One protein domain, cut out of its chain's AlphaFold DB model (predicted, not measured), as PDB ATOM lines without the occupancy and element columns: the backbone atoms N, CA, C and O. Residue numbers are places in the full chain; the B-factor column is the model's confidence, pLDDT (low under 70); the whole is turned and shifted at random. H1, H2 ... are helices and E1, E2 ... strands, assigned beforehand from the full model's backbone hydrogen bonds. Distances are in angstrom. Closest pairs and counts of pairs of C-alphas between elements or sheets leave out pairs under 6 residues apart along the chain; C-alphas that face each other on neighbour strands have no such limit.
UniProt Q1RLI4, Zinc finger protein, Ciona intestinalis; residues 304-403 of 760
ATOM      1  N   MET A 304     153.316 145.830 139.700       90.12
ATOM      2  CA  MET A 304     153.172 144.482 140.262       90.12
ATOM      3  C   MET A 304     154.157 143.510 139.611       90.12
ATOM      4  O   MET A 304     154.259 143.450 138.387       90.12
ATOM      5  N   ILE A 305     154.845 142.720 140.436       91.50
ATOM      6  CA  ILE A 305     155.872 141.765 140.002       91.50
ATOM      7  C   ILE A 305     155.332 140.332 140.007       91.50
ATOM      8  O   ILE A 305     155.429 139.638 138.996       91.50
ATOM      9  N   LYS A 306     154.732 139.885 141.120       91.25
ATOM     10  CA  LYS A 306     154.175 138.528 141.249       91.25
ATOM     11  C   LYS A 306     152.928 138.518 142.130       91.25
ATOM     12  O   LYS A 306     152.868 139.191 143.157       91.25
ATOM     13  N   GLU A 307     151.941 137.727 141.727       92.00
ATOM     14  CA  GLU A 307     150.694 137.499 142.455       92.00
ATOM     15  C   GLU A 307     150.318 136.015 142.356       92.00
ATOM     16  O   GLU A 307     150.438 135.420 141.282       92.00
ATOM     17  N   SER A 308     149.856 135.401 143.448       91.88
ATOM     18  CA  SER A 308     149.256 134.058 143.420       91.88
ATOM     19  C   SER A 308     148.365 133.826 144.637       91.88
ATOM     20  O   SER A 308     148.442 134.546 145.628       91.88
ATOM     21  N   TYR A 309     147.549 132.776 144.602       91.19
ATOM     22  CA  TYR A 309     147.039 132.185 145.839       91.19
ATOM     23  C   TYR A 309     148.090 131.243 146.446       91.19
ATOM     24  O   TYR A 309     148.953 130.730 145.730       91.19
ATOM     25  N   MET A 310     147.989 130.988 147.749       89.56
ATOM     26  CA  MET A 310     148.564 129.818 148.416       89.56
ATOM     27  C   MET A 310     147.524 129.209 149.362       89.56
ATOM     28  O   MET A 310     146.689 129.925 149.917       89.56
ATOM     29  N   HIS A 311     147.570 127.895 149.570       87.50
ATOM     30  CA  HIS A 311     146.710 127.228 150.546       87.50
ATOM     31  C   HIS A 311     147.385 127.179 151.924       87.50
ATOM     32  O   HIS A 311     148.406 126.515 152.100       87.50
ATOM     33  N   VAL A 312     146.781 127.833 152.916       86.31
ATOM     34  CA  VAL A 312     147.200 127.797 154.321       86.31
ATOM     35  C   VAL A 312     146.275 126.863 155.095       86.31
ATOM     36  O   VAL A 312     145.079 127.124 155.242       86.31
ATOM     37  N   THR A 313     146.830 125.773 155.625       80.88
ATOM     38  CA  THR A 313     146.093 124.809 156.454       80.88
ATOM     39  C   THR A 313     145.370 125.522 157.600       80.88
ATOM     40  O   THR A 313     145.985 126.248 158.375       80.88
ATOM     41  N   GLY A 314     144.050 125.346 157.693       80.19
ATOM     42  CA  GLY A 314     143.214 125.992 158.713       80.19
ATOM     43  C   GLY A 314     142.803 127.446 158.430       80.19
ATOM     44  O   GLY A 314     141.946 127.954 159.149       80.19
ATOM     45  N   ARG A 315     143.333 128.110 157.388       81.38
ATOM     46  CA  ARG A 315     142.865 129.441 156.922       81.38
ATOM     47  C   ARG A 315     142.372 129.469 155.464       81.38
ATOM     48  O   ARG A 315     141.855 130.490 155.016       81.38
ATOM     49  N   GLY A 316     142.492 128.356 154.739       87.31
ATOM     50  CA  GLY A 316     142.033 128.214 153.357       87.31
ATOM     51  C   GLY A 316     142.976 128.880 152.353       87.31
ATOM     52  O   GLY A 316     144.191 128.900 152.544       87.31
ATOM     53  N   LEU A 317     142.423 129.409 151.261       90.25
ATOM     54  CA  LEU A 317     143.202 130.153 150.272       90.25
ATOM     55  C   LEU A 317     143.504 131.568 150.784       90.25
ATOM     56  O   LEU A 317     142.591 132.332 151.083       90.25
ATOM     57  N   ILE A 318     144.790 131.905 150.834       92.31
ATOM     58  CA  ILE A 318     145.321 133.244 151.104       92.31
ATOM     59  C   ILE A 318     145.895 133.788 149.796       92.31
ATOM     60  O   ILE A 318     146.511 133.048 149.029       92.31
ATOM     61  N   TYR A 319     145.697 135.075 149.523       92.81
ATOM     62  CA  TYR A 319     146.189 135.725 148.310       92.81
ATOM     63  C   TYR A 319     147.477 136.512 148.592       92.81
ATOM     64  O   TYR A 319     147.500 137.351 149.492       92.81
ATOM     65  N   LEU A 320     148.544 136.235 147.839       94.38
ATOM     66  CA  LEU A 320     149.883 136.823 147.955       94.38
ATOM     67  C   LEU A 320     150.159 137.795 146.804       94.38
ATOM     68  O   LEU A 320     149.759 137.572 145.661       94.38
ATOM     69  N   SER A 321     150.878 138.870 147.118       94.25
ATOM     70  CA  SER A 321     151.042 140.044 146.263       94.25
ATOM     71  C   SER A 321     152.400 140.699 146.503       94.25
ATOM     72  O   SER A 321     152.623 141.227 147.590       94.25
ATOM     73  N   LEU A 322     153.259 140.756 145.485       95.38
ATOM     74  CA  LEU A 322     154.514 141.513 145.489       95.38
ATOM     75  C   LEU A 322     154.476 142.637 144.447       95.38
ATOM     76  O   LEU A 322     154.419 142.369 143.243       95.38
ATOM     77  N   SER A 323     154.551 143.884 144.911       94.19
ATOM     78  CA  SER A 323     154.893 145.050 144.087       94.19
ATOM     79  C   SER A 323     156.379 145.394 144.223       94.19
ATOM     80  O   SER A 323     157.062 144.868 145.100       94.19
ATOM     81  N   GLU A 324     156.877 146.340 143.424       93.56
ATOM     82  CA  GLU A 324     158.235 146.903 143.584       93.56
ATOM     83  C   GLU A 324     158.469 147.656 144.916       93.56
ATOM     84  O   GLU A 324     159.543 148.215 145.120       93.56
ATOM     85  N   ALA A 325     157.472 147.703 145.808       93.12
ATOM     86  CA  ALA A 325     157.571 148.325 147.128       93.12
ATOM     87  C   ALA A 325     157.194 147.385 148.286       93.12
ATOM     88  O   ALA A 325     157.726 147.548 149.384       93.12
ATOM     89  N   ARG A 326     156.253 146.441 148.112       93.94
ATOM     90  CA  ARG A 326     155.697 145.659 149.237       93.94
ATOM     91  C   ARG A 326     155.350 144.221 148.888       93.94
ATOM     92  O   ARG A 326     154.778 143.949 147.834       93.94
ATOM     93  N   LEU A 327     155.598 143.339 149.855       95.69
ATOM     94  CA  LEU A 327     155.045 141.991 149.932       95.69
ATOM     95  C   LEU A 327     153.847 142.015 150.893       95.69
ATOM     96  O   LEU A 327     153.997 142.351 152.069       95.69
ATOM     97  N   SER A 328     152.666 141.656 150.392       95.25
ATOM     98  CA  SER A 328     151.398 141.692 151.132       95.25
ATOM     99  C   SER A 328     150.593 140.404 150.959       95.25
ATOM    100  O   SER A 328     150.621 139.776 149.896       95.25
ATOM    101  N   CYS A 329     149.830 140.036 151.990       94.50
ATOM    102  CA  CYS A 329     148.937 138.877 151.997       94.50
ATOM    103  C   CYS A 329     147.523 139.271 152.451       94.50
ATOM    104  O   CYS A 329     147.369 140.072 153.373       94.50
ATOM    105  N   PHE A 330     146.496 138.676 151.846       93.31
ATOM    106  CA  PHE A 330     145.078 139.007 152.042       93.31
ATOM    107  C   PHE A 330     144.229 137.737 152.212       93.31
ATOM    108  O   PHE A 330     144.616 136.679 151.710       93.31
ATOM    109  N   GLN A 331     143.067 137.821 152.870       89.50
ATOM    110  CA  GLN A 331     142.130 136.690 152.945       89.50
ATOM    111  C   GLN A 331     141.364 136.538 151.624       89.50
ATOM    112  O   GLN A 331     141.094 135.427 151.175       89.50
ATOM    113  N   HIS A 332     141.050 137.663 150.985       87.12
ATOM    114  CA  HIS A 332     140.448 137.761 149.667       87.12
ATOM    115  C   HIS A 332     141.201 138.803 148.822       87.12
ATOM    116  O   HIS A 332     141.662 139.824 149.319       87.12
ATOM    117  N   HIS A 333     141.333 138.574 147.516       85.19
ATOM    118  CA  HIS A 333     142.150 139.413 146.626       85.19
ATOM    119  C   HIS A 333     141.638 140.862 146.472       85.19
ATOM    120  O   HIS A 333     142.407 141.739 146.089       85.19
ATOM    121  N   LEU A 334     140.363 141.121 146.788       85.31
ATOM    122  CA  LEU A 334     139.764 142.467 146.849       85.31
ATOM    123  C   LEU A 334     139.695 143.056 148.269       85.31
ATOM    124  O   LEU A 334     139.022 144.068 148.468       85.31
ATOM    125  N   ASP A 335     140.361 142.453 149.258       85.62
ATOM    126  CA  ASP A 335     140.468 143.052 150.590       85.62
ATOM    127  C   ASP A 335     141.179 144.409 150.501       85.62
ATOM    128  O   ASP A 335     142.228 144.568 149.863       85.62
ATOM    129  N   ASP A 336     140.589 145.405 151.154       83.50
ATOM    130  CA  ASP A 336     141.009 146.806 151.105       83.50
ATOM    131  C   ASP A 336     142.005 147.181 152.232       83.50
ATOM    132  O   ASP A 336     142.438 148.337 152.347       83.50
ATOM    133  N   LYS A 337     142.401 146.172 153.026       87.56
ATOM    134  CA  LYS A 337     143.505 146.140 154.000       87.56
ATOM    135  C   LYS A 337     144.144 144.736 153.998       87.56
ATOM    136  O   LYS A 337     143.404 143.755 154.016       87.56
ATOM    137  N   PRO A 338     145.481 144.606 153.997       92.56
ATOM    138  CA  PRO A 338     146.144 143.303 154.055       92.56
ATOM    139  C   PRO A 338     146.109 142.683 155.464       92.56
ATOM    140  O   PRO A 338     146.112 143.395 156.466       92.56
ATOM    141  N   LEU A 339     146.153 141.346 155.536       91.88
ATOM    142  CA  LEU A 339     146.392 140.587 156.774       91.88
ATOM    143  C   LEU A 339     147.842 140.746 157.255       91.88
ATOM    144  O   LEU A 339     148.101 140.868 158.449       91.88
ATOM    145  N   PHE A 340     148.776 140.719 156.303       93.00
ATOM    146  CA  PHE A 340     150.216 140.854 156.502       93.00
ATOM    147  C   PHE A 340     150.767 141.780 155.423       93.00
ATOM    148  O   PHE A 340     150.382 141.663 154.259       93.00
ATOM    149  N   GLN A 341     151.679 142.674 155.791       93.31
ATOM    150  CA  GLN A 341     152.379 143.554 154.859       93.31
ATOM    151  C   GLN A 341     153.790 143.839 155.362       93.31
ATOM    152  O   GLN A 341     153.998 144.034 156.560       93.31
ATOM    153  N   ILE A 342     154.745 143.904 154.440       93.88
ATOM    154  CA  ILE A 342     156.113 144.340 154.710       93.88
ATOM    155  C   ILE A 342     156.680 145.061 153.481       93.88
ATOM    156  O   ILE A 342     156.412 144.679 152.340       93.88
ATOM    157  N   ALA A 343     157.442 146.128 153.710       93.81
ATOM    158  CA  ALA A 343     158.138 146.849 152.649       93.81
ATOM    159  C   ALA A 343     159.386 146.084 152.184       93.81
ATOM    160  O   ALA A 343     160.112 145.531 153.013       93.81
ATOM    161  N   VAL A 344     159.638 146.063 150.876       94.19
ATOM    162  CA  VAL A 344     160.768 145.362 150.249       94.19
ATOM    163  C   VAL A 344     161.830 146.386 149.857       94.19
ATOM    164  O   VAL A 344     161.606 147.182 148.951       94.19
ATOM    165  N   SER A 345     162.941 146.414 150.598       93.00
ATOM    166  CA  SER A 345     164.009 147.418 150.470       93.00
ATOM    167  C   SER A 345     165.263 146.979 151.234       93.00
ATOM    168  O   SER A 345     165.147 146.366 152.296       93.00
ATOM    169  N   GLU A 346     166.451 147.354 150.757       89.62
ATOM    170  CA  GLU A 346     167.736 147.128 151.432       89.62
ATOM    171  C   GLU A 346     167.773 147.758 152.837       89.62
ATOM    172  O   GLU A 346     168.372 147.189 153.749       89.62
ATOM    173  N   VAL A 347     167.048 148.866 153.062       88.19
ATOM    174  CA  VAL A 347     166.909 149.534 154.377       88.19
ATOM    175  C   VAL A 347     166.340 148.602 155.458       88.19
ATOM    176  O   VAL A 347     166.609 148.790 156.645       88.19
ATOM    177  N   MET A 348     165.584 147.572 155.070       89.12
ATOM    178  CA  MET A 348     165.029 146.586 156.003       89.12
ATOM    179  C   MET A 348     166.068 145.548 156.458       89.12
ATOM    180  O   MET A 348     165.820 144.850 157.440       89.12
ATOM    181  N   ASN A 349     167.216 145.457 155.771       90.25
ATOM    182  CA  ASN A 349     168.303 144.507 156.020       90.25
ATOM    183  C   ASN A 349     167.825 143.037 156.075       90.25
ATOM    184  O   ASN A 349     168.118 142.306 157.024       90.25
ATOM    185  N   LEU A 350     167.063 142.624 155.054       91.75
ATOM    186  CA  LEU A 350     166.520 141.272 154.889       91.75
ATOM    187  C   LEU A 350     166.903 140.673 153.529       91.75
ATOM    188  O   LEU A 350     166.860 141.359 152.508       91.75
ATOM    189  N   THR A 351     167.182 139.372 153.498       93.56
ATOM    190  CA  THR A 351     167.289 138.597 152.252       93.56
ATOM    191  C   THR A 351     165.909 138.251 151.682       93.56
ATOM    192  O   THR A 351     164.910 138.192 152.403       93.56
ATOM    193  N   ALA A 352     165.849 137.927 150.386       94.44
ATOM    194  CA  ALA A 352     164.628 137.447 149.730       94.44
ATOM    195  C   ALA A 352     164.002 136.215 150.421       94.44
ATOM    196  O   ALA A 352     162.780 136.106 150.501       94.44
ATOM    197  N   THR A 353     164.817 135.320 150.991       93.88
ATOM    198  CA  THR A 353     164.327 134.186 151.793       93.88
ATOM    199  C   THR A 353     163.687 134.640 153.107       93.88
ATOM    200  O   THR A 353     162.570 134.224 153.404       93.88
ATOM    201  N   GLN A 354     164.310 135.572 153.839       93.00
ATOM    202  CA  GLN A 354     163.798 136.094 155.115       93.00
ATOM    203  C   GLN A 354     162.453 136.825 154.975       93.00
ATOM    204  O   GLN A 354     161.631 136.791 155.892       93.00
ATOM    205  N   TYR A 355     162.185 137.441 153.819       94.00
ATOM    206  CA  TYR A 355     160.862 137.980 153.487       94.00
ATOM    207  C   TYR A 355     159.774 136.895 153.450       94.00
ATOM    208  O   TYR A 355     158.674 137.106 153.967       94.00
ATOM    209  N   LEU A 356     160.079 135.726 152.881       93.88
ATOM    210  CA  LEU A 356     159.163 134.583 152.845       93.88
ATOM    211  C   LEU A 356     159.092 133.863 154.198       93.88
ATOM    212  O   LEU A 356     158.013 133.420 154.584       93.88
ATOM    213  N   ASP A 357     160.186 133.826 154.962       91.50
ATOM    214  CA  ASP A 357     160.197 133.305 156.334       91.50
ATOM    215  C   ASP A 357     159.303 134.141 157.267       91.50
ATOM    216  O   ASP A 357     158.614 133.586 158.123       91.50
ATOM    217  N   ALA A 358     159.242 135.466 157.077       91.81
ATOM    218  CA  ALA A 358     158.333 136.345 157.817       91.81
ATOM    219  C   ALA A 358     156.851 136.083 157.476       91.81
ATOM    220  O   ALA A 358     156.010 136.050 158.379       91.81
ATOM    221  N   VAL A 359     156.526 135.830 156.198       92.19
ATOM    222  CA  VAL A 359     155.183 135.377 155.779       92.19
ATOM    223  C   VAL A 359     154.862 134.015 156.399       92.19
ATOM    224  O   VAL A 359     153.792 133.836 156.985       92.19
ATOM    225  N   ALA A 360     155.794 133.064 156.323       91.38
ATOM    226  CA  ALA A 360     155.625 131.720 156.864       91.38
ATOM    227  C   ALA A 360     155.389 131.740 158.386       91.38
ATOM    228  O   ALA A 360     154.456 131.105 158.880       91.38
ATOM    229  N   CYS A 361     156.157 132.555 159.117       91.25
ATOM    230  CA  CYS A 361     156.016 132.742 160.560       91.25
ATOM    231  C   CYS A 361     154.682 133.405 160.956       91.25
ATOM    232  O   CYS A 361     154.125 133.068 161.997       91.25
ATOM    233  N   PHE A 362     154.133 134.313 160.140       91.31
ATOM    234  CA  PHE A 362     152.827 134.938 160.401       91.31
ATOM    235  C   PHE A 362     151.638 133.974 160.208       91.31
ATOM    236  O   PHE A 362     150.610 134.076 160.893       91.31
ATOM    237  N   PHE A 363     151.762 133.029 159.274       90.56
ATOM    238  CA  PHE A 363     150.734 132.023 158.994       90.56
ATOM    239  C   PHE A 363     150.912 130.702 159.764       90.56
ATOM    240  O   PHE A 363     150.035 129.848 159.658       90.56
ATOM    241  N   ASP A 364     151.980 130.564 160.558       89.56
ATOM    242  CA  ASP A 364     152.403 129.326 161.240       89.56
ATOM    243  C   ASP A 364     152.557 128.136 160.270       89.56
ATOM    244  O   ASP A 364     152.054 127.029 160.472       89.56
ATOM    245  N   ILE A 365     153.241 128.397 159.152       89.38
ATOM    246  CA  ILE A 365     153.580 127.399 158.133       89.38
ATOM    247  C   ILE A 365     155.096 127.252 157.989       89.38
ATOM    248  O   ILE A 365     155.885 128.101 158.397       89.38
ATOM    249  N   ASP A 366     155.500 126.149 157.367       84.69
ATOM    250  CA  ASP A 366     156.864 125.975 156.880       84.69
ATOM    251  C   ASP A 366     157.024 126.757 155.567       84.69
ATOM    252  O   ASP A 366     156.145 126.683 154.705       84.69
ATOM    253  N   ALA A 367     158.124 127.493 155.401       83.62
ATOM    254  CA  ALA A 367     158.365 128.308 154.212       83.62
ATOM    255  C   ALA A 367     158.413 127.467 152.920       83.62
ATOM    256  O   ALA A 367     157.948 127.920 151.875       83.62
ATOM    257  N   SER A 368     158.844 126.200 153.001       80.44
ATOM    258  CA  SER A 368     158.824 125.246 151.879       80.44
ATOM    259  C   SER A 368     157.416 124.903 151.366       80.44
ATOM    260  O   SER A 368     157.275 124.384 150.260       80.44
ATOM    261  N   LYS A 369     156.358 125.205 152.136       84.25
ATOM    262  CA  LYS A 369     154.952 125.001 151.738       84.25
ATOM    263  C   LYS A 369     154.380 126.173 150.934       84.25
ATOM    264  O   LYS A 369     153.256 126.073 150.444       84.25
ATOM    265  N   ILE A 370     155.121 127.274 150.783       87.12
ATOM    266  CA  ILE A 370     154.733 128.377 149.900       87.12
ATOM    267  C   ILE A 370     154.885 127.896 148.451       87.12
ATOM    268  O   ILE A 370     155.987 127.615 147.977       87.12
ATOM    269  N   GLN A 371     153.764 127.787 147.738       87.25
ATOM    270  CA  GLN A 371     153.750 127.369 146.336       87.25
ATOM    271  C   GLN A 371     154.624 128.306 145.488       87.25
ATOM    272  O   GLN A 371     154.544 129.527 145.626       87.25
ATOM    273  N   SER A 372     155.441 127.737 144.593       90.50
ATOM    274  CA  SER A 372     156.398 128.494 143.772       90.50
ATOM    275  C   SER A 372     157.441 129.289 144.587       90.50
ATOM    276  O   SER A 372     157.836 130.378 144.177       90.50
ATOM    277  N   TYR A 373     157.904 128.766 145.736       92.06
ATOM    278  CA  TYR A 373     158.905 129.423 146.600       92.06
ATOM    279  C   TYR A 373     160.110 129.982 145.823       92.06
ATOM    280  O   TYR A 373     160.457 131.146 146.002       92.06
ATOM    281  N   ALA A 374     160.702 129.196 144.914       92.94
ATOM    282  CA  ALA A 374     161.835 129.635 144.093       92.94
ATOM    283  C   ALA A 374     161.491 130.866 143.233       92.94
ATOM    284  O   ALA A 374     162.204 131.863 143.284       92.94
ATOM    285  N   ASP A 375     160.359 130.854 142.519       93.44
ATOM    286  CA  ASP A 375     159.892 132.015 141.754       93.44
ATOM    287  C   ASP A 375     159.667 133.254 142.640       93.44
ATOM    288  O   ASP A 375     159.852 134.380 142.183       93.44
ATOM    289  N   TRP A 376     159.188 133.062 143.878       95.38
ATOM    290  CA  TRP A 376     158.968 134.152 144.831       95.38
ATOM    291  C   TRP A 376     160.292 134.731 145.341       95.38
ATOM    292  O   TRP A 376     160.391 135.950 145.450       95.38
ATOM    293  N   VAL A 377     161.313 133.899 145.579       95.56
ATOM    294  CA  VAL A 377     162.680 134.353 145.886       95.56
ATOM    295  C   VAL A 377     163.240 135.167 144.718       95.56
ATOM    296  O   VAL A 377     163.570 136.332 144.916       95.56
ATOM    297  N   THR A 378     163.230 134.635 143.491       95.69
ATOM    298  CA  THR A 378     163.702 135.348 142.286       95.69
ATOM    299  C   THR A 378     162.963 136.677 142.069       95.69
ATOM    300  O   THR A 378     163.564 137.685 141.695       95.69
ATOM    301  N   ALA A 379     161.652 136.713 142.330       94.75
ATOM    302  CA  ALA A 379     160.853 137.932 142.232       94.75
ATOM    303  C   ALA A 379     161.202 138.964 143.323       94.75
ATOM    304  O   ALA A 379     161.236 140.161 143.039       94.75
ATOM    305  N   LEU A 380     161.496 138.525 144.550       96.31
ATOM    306  CA  LEU A 380     161.956 139.392 145.640       96.31
ATOM    307  C   LEU A 380     163.377 139.919 145.396       96.31
ATOM    308  O   LEU A 380     163.630 141.096 145.638       96.31
ATOM    309  N   GLU A 381     164.277 139.099 144.852       96.06
ATOM    310  CA  GLU A 381     165.621 139.519 144.431       96.06
ATOM    311  C   GLU A 381     165.565 140.588 143.331       96.06
ATOM    312  O   GLU A 381     166.315 141.562 143.383       96.06
ATOM    313  N   LEU A 382     164.636 140.470 142.373       93.31
ATOM    314  CA  LEU A 382     164.404 141.495 141.351       93.31
ATOM    315  C   LEU A 382     163.940 142.832 141.960       93.31
ATOM    316  O   LEU A 382     164.391 143.894 141.520       93.31
ATOM    317  N   VAL A 383     163.074 142.797 142.980       94.75
ATOM    318  CA  VAL A 383     162.631 144.010 143.690       94.75
ATOM    319  C   VAL A 383     163.775 144.617 144.501       94.75
ATOM    320  O   VAL A 383     164.036 145.809 144.354       94.75
ATOM    321  N   LEU A 384     164.510 143.817 145.280       94.56
ATOM    322  CA  LEU A 384     165.658 144.286 146.066       94.56
ATOM    323  C   LEU A 384     166.766 144.876 145.179       94.56
ATOM    324  O   LEU A 384     167.299 145.929 145.494       94.56
ATOM    325  N   LYS A 385     167.033 144.285 144.007       93.38
ATOM    326  CA  LYS A 385     167.972 144.824 143.005       93.38
ATOM    327  C   LYS A 385     167.535 146.169 142.399       93.38
ATOM    328  O   LYS A 385     168.360 146.878 141.824       93.38
ATOM    329  N   THR A 386     166.246 146.502 142.474       90.12
ATOM    330  CA  THR A 386     165.671 147.738 141.914       90.12
ATOM    331  C   THR A 386     165.477 148.824 142.980       90.12
ATOM    332  O   THR A 386     165.540 150.009 142.653       90.12
ATOM    333  N   ASP A 387     165.212 148.408 144.223       91.06
ATOM    334  CA  ASP A 387     164.914 149.185 145.434       91.06
ATOM    335  C   ASP A 387     164.384 150.613 145.207       91.06
ATOM    336  O   ASP A 387     165.026 151.633 145.488       91.06
ATOM    337  N   LYS A 388     163.136 150.682 144.732       90.94
ATOM    338  CA  LYS A 388     162.417 151.950 144.556       90.94
ATOM    339  C   LYS A 388     162.173 152.702 145.866       90.94
ATOM    340  O   LYS A 388     161.865 153.889 145.800       90.94
ATOM    341  N   ILE A 389     162.306 152.052 147.026       89.19
ATOM    342  CA  ILE A 389     162.140 152.670 148.346       89.19
ATOM    343  C   ILE A 389     163.427 153.382 148.774       89.19
ATOM    344  O   ILE A 389     163.364 154.554 149.145       89.19
ATOM    345  N   SER A 390     164.596 152.749 148.649       87.94
ATOM    346  CA  SER A 390     165.892 153.412 148.887       87.94
ATOM    347  C   SER A 390     166.148 154.559 147.910       87.94
ATOM    348  O   SER A 390     166.803 155.536 148.270       87.94
ATOM    349  N   ALA A 391     165.586 154.486 146.699       87.88
ATOM    350  CA  ALA A 391     165.617 155.572 145.723       87.88
ATOM    351  C   ALA A 391     164.734 156.792 146.085       87.88
ATOM    352  O   ALA A 391     164.806 157.810 145.390       87.88
ATOM    353  N   MET A 392     163.899 156.721 147.132       87.12
ATOM    354  CA  MET A 392     163.095 157.864 147.587       87.12
ATOM    355  C   MET A 392     163.927 158.849 148.434       87.12
ATOM    356  O   MET A 392     164.767 158.415 149.228       87.12
ATOM    357  N   PRO A 393     163.682 160.172 148.318       86.81
ATOM    358  CA  PRO A 393     164.338 161.193 149.142       86.81
ATOM    359  C   PRO A 393     164.199 160.972 150.651       86.81
ATOM    360  O   PRO A 393     163.210 160.415 151.121       86.81
ATOM    361  N   ASP A 394     165.188 161.441 151.414       85.12
ATOM    362  CA  ASP A 394     165.339 161.123 152.841       85.12
ATOM    363  C   ASP A 394     164.235 161.668 153.760       85.12
ATOM    364  O   ASP A 394     164.071 161.172 154.873       85.12
ATOM    365  N   ASP A 395     163.461 162.655 153.305       84.56
ATOM    366  CA  ASP A 395     162.299 163.195 154.015       84.56
ATOM    367  C   ASP A 395     160.979 162.471 153.679       84.56
ATOM    368  O   ASP A 395     159.935 162.777 154.260       84.56
ATOM    369  N   VAL A 396     161.002 161.489 152.768       84.62
ATOM    370  CA  VAL A 396     159.906 160.525 152.605       84.62
ATOM    371  C   VAL A 396     160.014 159.480 153.727       84.62
ATOM    372  O   VAL A 396     161.088 158.900 153.893       84.62
ATOM    373  N   PRO A 397     158.940 159.189 154.491       84.31
ATOM    374  CA  PRO A 397     158.988 158.210 155.580       84.31
ATOM    375  C   PRO A 397     159.409 156.808 155.113       84.31
ATOM    376  O   PRO A 397     158.609 156.048 154.561       84.31
ATOM    377  N   LYS A 398     160.678 156.461 155.348       83.31
ATOM    378  CA  LYS A 398     161.236 155.141 155.026       83.31
ATOM    379  C   LYS A 398     160.654 154.074 155.970       83.31
ATOM    380  O   LYS A 398     160.372 154.381 157.132       83.31
ATOM    381  N   PRO A 399     160.439 152.836 155.495       86.50
ATOM    382  CA  PRO A 399     159.933 151.756 156.333       86.50
ATOM    383  C   PRO A 399     160.947 151.367 157.415       86.50
ATOM    384  O   PRO A 399     162.151 151.580 157.283       86.50
ATOM    385  N   SER A 400     160.445 150.757 158.483       83.56
ATOM    386  CA  SER A 400     161.221 150.314 159.639       83.56
ATOM    387  C   SER A 400     160.835 148.882 159.984       83.56
ATOM    388  O   SER A 400     159.649 148.610 160.175       83.56
ATOM    389  N   PHE A 401     161.797 147.964 160.103       72.00
ATOM    390  CA  PHE A 401     161.464 146.562 160.356       72.00
ATOM    391  C   PHE A 401     160.664 146.387 161.668       72.00
ATOM    392  O   PHE A 401     161.170 146.713 162.748       72.00
ATOM    393  N   PRO A 402     159.429 145.846 161.626       59.72
ATOM    394  CA  PRO A 402     158.655 145.601 162.831       59.72
ATOM    395  C   PRO A 402     159.211 144.367 163.555       59.72
ATOM    396  O   PRO A 402     158.852 143.229 163.247       59.72
ATOM    397  N   PHE A 403     160.047 144.608 164.574       50.28
ATOM    398  CA  PHE A 403     160.701 143.611 165.448       50.28
ATOM    399  C   PHE A 403     159.779 142.507 166.018       50.28
ATOM    400  O   PHE A 403     160.260 141.503 166.543       50.28
TER     401      PHE A 403
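Overview. This is residues 304 to 403 of the 760 residues of the protein "Zinc finger protein" of Ciona intestinalis (UniProt Q1RLI4). A twisted sheet of four strands is covered on one face by two helices, H1 over the E4 side and H2 over the E1 side, set at a steep angle to each other; a long tail without named elements follows H2. The 100 printed residues hold E1, E2, E3, E4, H1 and H2 in that order, mixed in class; the antiparallel sheet, ordered E1 - E2 - E3 - E4, is a meander, each strand the antiparallel neighbour of the one before. The whole is compact, radius of gyration of the C-alphas 13.3 A, and only just elongated, spanning 42 by 28 by 26 A.

Along the chain. Find C-alpha 304 at (153.172, 144.482, 140.262); from there E1 runs 22.6 A to residue 312. E2, residues 316 to 323, runs 23.1 A; E3 is residues 326 to 330 and E4 residues 340 to 343. H1, residues 352 to 363, spans 17.6 A. H2, residues 373 to 386, spans 20.1 A and ends with C-alpha 386 at (165.671, 147.738, 141.914).

Arrangement. Look for three hairpins within hydrogen-bond range: E1 and E2 at N 310 and O 318, 2.8 A; E2 and E3 at N 321 and O 328, 2.9 A; E3 and E4 at N 329 and O 340, 2.8 A. E1 and E4, the edge strands, are apart. H1 and H2 lie on the same face, each at a height over the sheet of 8.8 A. H1 is over E4 and, only just with 3 C-alphas, E3; it runs along the strands, at 21 degrees to E4 on the local plane, and its closest C-alpha pair with E4 is Phe 340 and Val 359, 7.4 A. H2 is over E1 and, only just with 3 C-alphas, E2; it is only just slantwise to the strands, at 32 degrees to E1 on the local plane, and its closest C-alpha pair with E1 is Ile 305 and Ala 379, 6.7 A. H1 touches H2 with residues 352 to 356 alone, the closest C-alphas being Ala 352 and Leu 380, 5.3 A, at a steep tilt of 57 degrees, opposite ways. Every O i to N i+4 pair is within hydrogen-bond range in H2, and 7 of 8 are in H1.

Size, cuts and confidence. The C-alphas farthest apart, Gly 314 and Pro 393, are 42.2 A apart. The printed part has no cut and no long link between named elements; residues 387 to 403 lie 13 to 24 A from the mean of the C-alphas. Mean pLDDT of the printed part is 89.5, and residues 402 to 403 are under 70.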